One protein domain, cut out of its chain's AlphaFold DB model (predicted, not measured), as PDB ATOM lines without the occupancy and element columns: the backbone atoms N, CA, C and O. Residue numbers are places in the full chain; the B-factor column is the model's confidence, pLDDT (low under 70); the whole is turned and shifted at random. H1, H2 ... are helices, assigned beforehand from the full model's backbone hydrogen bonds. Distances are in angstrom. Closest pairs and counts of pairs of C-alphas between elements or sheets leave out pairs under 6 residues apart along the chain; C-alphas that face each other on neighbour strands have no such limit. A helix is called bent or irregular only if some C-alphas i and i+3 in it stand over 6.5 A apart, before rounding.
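Overview. This is residues 82 to 136 of the 147 residues of the protein "DUF1704 domain-containing protein" of Deltaproteobacteria bacterium (UniProt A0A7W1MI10). The model is an open arch: H1 packs on H2 at one end, and residues 105 to 115 lead over to H3 and H4 at the other. Residues 119 to 126, of which 121 to 126 belong to H4, and residues 128 to 136, of which 128 to 130 belong to H4, stick out. The printed part has 55 residues, with four named helices, H1 to H4 in order, and no named strand: all helix. It is loose, with a radius of gyration of the C-alphas of 12.8 A and spans of 32 by 23 by 18 A.

Along the chain. H1, residues 84 to 87, begins at C-alpha 84 (79.583, -11.246, 403.342). H2, residues 93 to 104, is 17.7 A long and irregular: C-alphas 94 and 97 are 7.4 A apart. H3 is residues 116 to 119. H4, residues 121 to 130, is 14.1 A long and ends at C-alpha 130 (65.255, -9.208, 399.150).

Arrangement. H1 and H2 touch; their closest C-alphas, of Pro 85 and Glu 100, are 6.2 A apart. H2 and H3 are apart. H3 and H4 are close but not clearly touching, their closest C-alphas, of Trp 117 and Ala 123, 6.5 A apart. Every O i to N i+4 pair is within hydrogen-bond range in H4, 6 of 8 in H2; H1 and H3 are too short for one.

Size, cuts and confidence. The C-alphas farthest apart, of Val 107 and Arg 135, are 35.1 A apart. The H2 to H3 link is long. The printed part has no cut, and no printed residue is under 70 in pLDDT.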
ATOM      1  N   ALA A  82      73.662 -12.899 406.209       90.94
ATOM      2  CA  ALA A  82      74.582 -11.867 405.740       90.94
ATOM      3  C   ALA A  82      75.145 -12.235 404.357       90.94
ATOM      4  O   ALA A  82      75.348 -13.411 404.058       90.94
ATOM      5  N   ILE A  83      75.414 -11.258 403.487       90.88
ATOM      6  CA  ILE A  83      75.948 -11.562 402.146       90.88
ATOM      7  C   ILE A  83      77.460 -11.805 402.178       90.88
ATOM      8  O   ILE A  83      78.004 -12.496 401.325       90.88
ATOM      9  N   GLU A  84      78.138 -11.255 403.178       90.19
ATOM     10  CA  GLU A  84      79.583 -11.246 403.342       90.19
ATOM     11  C   GLU A  84      80.203 -12.653 403.434       90.19
ATOM     12  O   GLU A  84      81.193 -12.878 402.733       90.19
ATOM     13  N   PRO A  85      79.641 -13.628 404.184       91.62
ATOM     14  CA  PRO A  85      80.148 -15.004 404.202       91.62
ATOM     15  C   PRO A  85      80.158 -15.665 402.819       91.62
ATOM     16  O   PRO A  85      81.067 -16.430 402.500       91.62
ATOM     17  N   LEU A  86      79.199 -15.318 401.952       92.00
ATOM     18  CA  LEU A  86      79.111 -15.840 400.583       92.00
ATOM     19  C   LEU A  86      80.223 -15.308 399.664       92.00
ATOM     20  O   LEU A  86      80.385 -15.805 398.553       92.00
ATOM     21  N   LEU A  87      80.978 -14.295 400.102       91.75
ATOM     22  CA  LEU A  87      82.051 -13.665 399.328       91.75
ATOM     23  C   LEU A  87      83.450 -14.152 399.727       91.75
ATOM     24  O   LEU A  87      84.421 -13.780 399.072       91.75
ATOM     25  N   VAL A  88      83.572 -14.967 400.780       92.00
ATOM     26  CA  VAL A  88      84.868 -15.437 401.312       92.00
ATOM     27  C   VAL A  88      85.609 -16.329 400.311       92.00
ATOM     28  O   VAL A  88      86.837 -16.348 400.284       92.00
ATOM     29  N   GLY A  89      84.885 -17.050 399.452       87.12
ATOM     30  CA  GLY A  89      85.495 -17.927 398.461       87.12
ATOM     31  C   GLY A  89      84.478 -18.712 397.641       87.12
ATOM     32  O   GLY A  89      83.351 -18.275 397.423       87.12
ATOM     33  N   LYS A  90      84.885 -19.893 397.168       87.31
ATOM     34  CA  LYS A  90      84.000 -20.827 396.460       87.31
ATOM     35  C   LYS A  90      83.330 -21.749 397.471       87.31
ATOM     36  O   LYS A  90      83.918 -22.755 397.853       87.31
ATOM     37  N   LEU A  91      82.116 -21.400 397.879       87.12
ATOM     38  CA  LEU A  91      81.301 -22.209 398.780       87.12
ATOM     39  C   LEU A  91      79.878 -22.392 398.242       87.12
ATOM     40  O   LEU A  91      79.369 -21.563 397.485       87.12
ATOM     41  N   GLY A  92      79.256 -23.495 398.639       86.56
ATOM     42  CA  GLY A  92      77.822 -23.727 398.560       86.56
ATOM     43  C   GLY A  92      77.096 -23.218 399.808       86.56
ATOM     44  O   GLY A  92      77.707 -22.891 400.828       86.56
ATOM     45  N   PHE A  93      75.766 -23.149 399.733       89.19
ATOM     46  CA  PHE A  93      74.930 -22.652 400.835       89.19
ATOM     47  C   PHE A  93      75.019 -23.529 402.090       89.19
ATOM     48  O   PHE A  93      74.926 -23.029 403.206       89.19
ATOM     49  N   GLU A  94      75.252 -24.826 401.917       90.06
ATOM     50  CA  GLU A  94      75.431 -25.801 402.989       90.06
ATOM     51  C   GLU A  94      76.663 -25.531 403.870       90.06
ATOM     52  O   GLU A  94      76.716 -25.983 405.010       90.06
ATOM     53  N   GLN A  95      77.637 -24.769 403.369       92.81
ATOM     54  CA  GLN A  95      78.876 -24.448 404.080       92.81
ATOM     55  C   GLN A  95      78.821 -23.100 404.807       92.81
ATOM     56  O   GLN A  95      79.756 -22.774 405.533       92.81
ATOM     57  N   VAL A  96      77.754 -22.311 404.642       93.25
ATOM     58  CA  VAL A  96      77.696 -20.933 405.160       93.25
ATOM     59  C   VAL A  96      77.870 -20.886 406.675       93.25
ATOM     60  O   VAL A  96      78.721 -20.143 407.150       93.25
ATOM     61  N   ALA A  97      77.158 -21.736 407.418       92.62
ATOM     62  CA  ALA A  97      77.271 -21.786 408.877       92.62
ATOM     63  C   ALA A  97      78.698 -22.130 409.346       92.62
ATOM     64  O   ALA A  97      79.192 -21.576 410.326       92.62
ATOM     65  N   LEU A  98      79.392 -23.017 408.620       94.50
ATOM     66  CA  LEU A  98      80.792 -23.339 408.898       94.50
ATOM     67  C   LEU A  98      81.701 -22.139 408.611       94.50
ATOM     68  O   LEU A  98      82.590 -21.844 409.402       94.50
ATOM     69  N   VAL A  99      81.486 -21.437 407.497       94.94
ATOM     70  CA  VAL A  99      82.270 -20.245 407.142       94.94
ATOM     71  C   VAL A  99      82.084 -19.136 408.174       94.94
ATOM     72  O   VAL A  99      83.073 -18.554 408.606       94.94
ATOM     73  N   GLU A 100      80.853 -18.869 408.612       93.62
ATOM     74  CA  GLU A 100      80.563 -17.887 409.665       93.62
ATOM     75  C   GLU A 100      81.295 -18.222 410.968       93.62
ATOM     76  O   GLU A 100      81.926 -17.356 411.577       93.62
ATOM     77  N   GLU A 101      81.282 -19.495 411.360       95.56
ATOM     78  CA  GLU A 101      81.982 -19.963 412.549       95.56
ATOM     79  C   GLU A 101      83.504 -19.809 412.433       95.56
ATOM     80  O   GLU A 101      84.166 -19.361 413.372       95.56
ATOM     81  N   LEU A 102      84.076 -20.148 411.276       95.75
ATOM     82  CA  LEU A 102      85.513 -20.023 411.039       95.75
ATOM     83  C   LEU A 102      85.974 -18.563 410.938       95.75
ATOM     84  O   LEU A 102      87.085 -18.260 411.370       95.75
ATOM     85  N   LEU A 103      85.136 -17.663 410.415       94.44
ATOM     86  CA  LEU A 103      85.380 -16.219 410.442       94.44
ATOM     87  C   LEU A 103      85.385 -15.692 411.881       94.44
ATOM     88  O   LEU A 103      86.283 -14.948 412.262       94.44
ATOM     89  N   ARG A 104      84.415 -16.111 412.702       95.31
ATOM     90  CA  ARG A 104      84.298 -15.700 414.111       95.31
ATOM     91  C   ARG A 104      85.485 -16.159 414.964       95.31
ATOM     92  O   ARG A 104      85.827 -15.500 415.938       95.31
ATOM     93  N   ARG A 105      86.092 -17.297 414.613       97.00
ATOM     94  CA  ARG A 105      87.317 -17.825 415.240       97.00
ATOM     95  C   ARG A 105      88.606 -17.269 414.636       97.00
ATOM     96  O   ARG A 105      89.675 -17.721 415.029       97.00
ATOM     97  N   GLU A 106      88.505 -16.377 413.652       95.38
ATOM     98  CA  GLU A 106      89.644 -15.798 412.928       95.38
ATOM     99  C   GLU A 106      90.518 -16.839 412.198       95.38
ATOM    100  O   GLU A 106      91.647 -16.562 411.797       95.38
ATOM    101  N   VAL A 107      89.979 -18.045 411.968       96.56
ATOM    102  CA  VAL A 107      90.623 -19.090 411.153       96.56
ATOM    103  C   VAL A 107      90.522 -18.729 409.674       96.56
ATOM    104  O   VAL A 107      91.469 -18.921 408.912       96.56
ATOM    105  N   LEU A 108      89.368 -18.194 409.266       94.44
ATOM    106  CA  LEU A 108      89.197 -17.559 407.967       94.44
ATOM    107  C   LEU A 108      89.309 -16.047 408.114       94.44
ATOM    108  O   LEU A 108      88.833 -15.460 409.082       94.44
ATOM    109  N   GLN A 109      89.893 -15.422 407.099       92.69
ATOM    110  CA  GLN A 109      89.908 -13.974 406.970       92.69
ATOM    111  C   GLN A 109      88.641 -13.499 406.240       92.69
ATOM    112  O   GLN A 109      88.124 -14.220 405.376       92.69
ATOM    113  N   PRO A 110      88.140 -12.286 406.538       90.44
ATOM    114  CA  PRO A 110      87.077 -11.660 405.761       90.44
ATOM    115  C   PRO A 110      87.420 -11.596 404.261       90.44
ATOM    116  O   PRO A 110      88.599 -11.600 403.894       90.44
ATOM    117  N   PRO A 111      86.416 -11.491 403.370       90.25
ATOM    118  CA  PRO A 111      86.662 -11.446 401.934       90.25
ATOM    119  C   PRO A 111      87.580 -10.272 401.570       90.25
ATOM    120  O   PRO A 111      87.225  -9.110 401.783       90.25
ATOM    121  N   ALA A 112      88.743 -10.586 400.987       87.44
ATOM    122  CA  ALA A 112      89.759  -9.596 400.616       87.44
ATOM    123  C   ALA A 112      89.254  -8.595 399.566       87.44
ATOM    124  O   ALA A 112      89.694  -7.449 399.519       87.44
ATOM    125  N   LEU A 113      88.315  -9.027 398.721       89.06
ATOM    126  CA  LEU A 113      87.683  -8.203 397.702       89.06
ATOM    127  C   LEU A 113      86.172  -8.228 397.884       89.06
ATOM    128  O   LEU A 113      85.559  -9.289 398.004       89.06
ATOM    129  N   ARG A 114      85.564  -7.043 397.829       88.81
ATOM    130  CA  ARG A 114      84.112  -6.888 397.749       88.81
ATOM    131  C   ARG A 114      83.734  -6.367 396.367       88.81
ATOM    132  O   ARG A 114      84.396  -5.459 395.860       88.81
ATOM    133  N   PRO A 115      82.675  -6.898 395.738       89.25
ATOM    134  CA  PRO A 115      82.222  -6.371 394.462       89.25
ATOM    135  C   PRO A 115      81.804  -4.901 394.592       89.25
ATOM    136  O   PRO A 115      81.032  -4.557 395.482       89.25
ATOM    137  N   ARG A 116      82.250  -4.038 393.670       90.25
ATOM    138  CA  ARG A 116      81.951  -2.591 393.707       90.25
ATOM    139  C   ARG A 116      80.453  -2.284 393.780       90.25
ATOM    140  O   ARG A 116      80.054  -1.342 394.453       90.25
ATOM    141  N   TRP A 117      79.625  -3.082 393.104       87.38
ATOM    142  CA  TRP A 117      78.173  -2.907 393.121       87.38
ATOM    143  C   TRP A 117      77.578  -3.072 394.522       87.38
ATOM    144  O   TRP A 117      76.558  -2.462 394.791       87.38
ATOM    145  N   LEU A 118      78.206  -3.830 395.428       90.06
ATOM    146  CA  LEU A 118      77.685  -4.040 396.780       90.06
ATOM    147  C   LEU A 118      77.735  -2.756 397.618       90.06
ATOM    148  O   LEU A 118      76.951  -2.603 398.546       90.06
ATOM    149  N   ALA A 119      78.623  -1.821 397.286       89.88
ATOM    150  CA  ALA A 119      78.754  -0.556 398.001       89.88
ATOM    151  C   ALA A 119      77.736   0.512 397.558       89.88
ATOM    152  O   ALA A 119      77.709   1.592 398.139       89.88
ATOM    153  N   THR A 120      76.921   0.265 396.525       90.81
ATOM    154  CA  THR A 120      75.970   1.274 396.038       90.81
ATOM    155  C   THR A 120      74.694   1.297 396.881       90.81
ATOM    156  O   THR A 120      74.201   0.256 397.321       90.81
ATOM    157  N   ASN A 121      74.109   2.488 397.052       91.00
ATOM    158  CA  ASN A 121      72.837   2.656 397.767       91.00
ATOM    159  C   ASN A 121      71.707   1.830 397.133       91.00
ATOM    160  O   ASN A 121      70.920   1.213 397.845       91.00
ATOM    161  N   ASP A 122      71.661   1.764 395.798       88.38
ATOM    162  CA  ASP A 122      70.687   0.947 395.065       88.38
ATOM    163  C   ASP A 122      70.846  -0.549 395.385       88.38
ATOM    164  O   ASP A 122      69.866  -1.225 395.697       88.38
ATOM    165  N   ALA A 123      72.071  -1.084 395.406       89.00
ATOM    166  CA  ALA A 123      72.282  -2.486 395.755       89.00
ATOM    167  C   ALA A 123      71.893  -2.791 397.207       89.00
ATOM    168  O   ALA A 123      71.274  -3.827 397.458       89.00
ATOM    169  N   GLN A 124      72.207  -1.890 398.142       90.81
ATOM    170  CA  GLN A 124      71.820  -2.022 399.547       90.81
ATOM    171  C   GLN A 124      70.297  -1.986 399.726       90.81
ATOM    172  O   GLN A 124      69.741  -2.845 400.410       90.81
ATOM    173  N   ALA A 125      69.601  -1.076 399.038       90.44
ATOM    174  CA  ALA A 125      68.141  -1.020 399.041       90.44
ATOM    175  C   ALA A 125      67.520  -2.310 398.474       90.44
ATOM    176  O   ALA A 125      66.611  -2.889 399.070       90.44
ATOM    177  N   ARG A 126      68.051  -2.821 397.357       88.94
ATOM    178  CA  ARG A 126      67.602  -4.088 396.759       88.94
ATOM    179  C   ARG A 126      67.877  -5.292 397.666       88.94
ATOM    180  O   ARG A 126      67.056  -6.203 397.723       88.94
ATOM    181  N   LEU A 127      69.003  -5.312 398.384       91.38
ATOM    182  CA  LEU A 127      69.308  -6.341 399.385       91.38
ATOM    183  C   LEU A 127      68.331  -6.295 400.556       91.38
ATOM    184  O   LEU A 127      67.804  -7.334 400.940       91.38
ATOM    185  N   ALA A 128      68.055  -5.106 401.093       92.12
ATOM    186  CA  ALA A 128      67.076  -4.927 402.161       92.12
ATOM    187  C   ALA A 128      65.688  -5.431 401.737       92.12
ATOM    188  O   ALA A 128      65.060  -6.183 402.476       92.12
ATOM    189  N   ARG A 129      65.256  -5.116 400.510       91.00
ATOM    190  CA  ARG A 129      64.012  -5.652 399.937       91.00
ATOM    191  C   ARG A 129      64.046  -7.168 399.768       91.00
ATOM    192  O   ARG A 129      63.080  -7.829 400.112       91.00
ATOM    193  N   ALA A 130      65.146  -7.752 399.292       92.00
ATOM    194  CA  ALA A 130      65.255  -9.208 399.150       92.00
ATOM    195  C   ALA A 130      64.985  -9.951 400.473       92.00
ATOM    196  O   ALA A 130      64.364 -11.015 400.465       92.00
ATOM    197  N   ARG A 131      65.365  -9.352 401.609       94.38
ATOM    198  CA  ARG A 131      65.098  -9.895 402.950       94.38
ATOM    199  C   ARG A 131      63.612  -9.914 403.325       94.38
ATOM    200  O   ARG A 131      63.232 -10.694 404.187       94.38
ATOM    201  N   THR A 132      62.750  -9.143 402.658       93.38
ATOM    202  CA  THR A 132      61.299  -9.147 402.922       93.38
ATOM    203  C   THR A 132      60.565 -10.314 402.253       93.38
ATOM    204  O   THR A 132      59.345 -10.400 402.348       93.38
ATOM    205  N   GLY A 133      61.284 -11.226 401.583       89.56
ATOM    206  CA  GLY A 133      60.709 -12.439 400.996       89.56
ATOM    207  C   GLY A 133      60.295 -12.303 399.532       89.56
ATOM    208  O   GLY A 133      59.226 -12.777 399.152       89.56
ATOM    209  N   LEU A 134      61.144 -11.684 398.709       90.44
ATOM    210  CA  LEU A 134      60.910 -11.576 397.266       90.44
ATOM    211  C   LEU A 134      60.887 -12.948 396.579       90.44
ATOM    212  O   LEU A 134      61.663 -13.850 396.905       90.44
ATOM    213  N   ARG A 135      60.048 -13.070 395.552       90.06
ATOM    214  CA  ARG A 135      60.087 -14.151 394.560       90.06
ATOM    215  C   ARG A 135      60.918 -13.705 393.350       90.06
ATOM    216  O   ARG A 135      61.088 -12.507 393.130       90.06
ATOM    217  N   PRO A 136      61.379 -14.633 392.489       88.19
ATOM    218  CA  PRO A 136      62.170 -14.273 391.309       88.19
ATOM    219  C   PRO A 136      61.506 -13.252 390.371       88.19
ATOM    220  O   PRO A 136      62.202 -12.439 389.771       88.19
TER     221      PRO A 136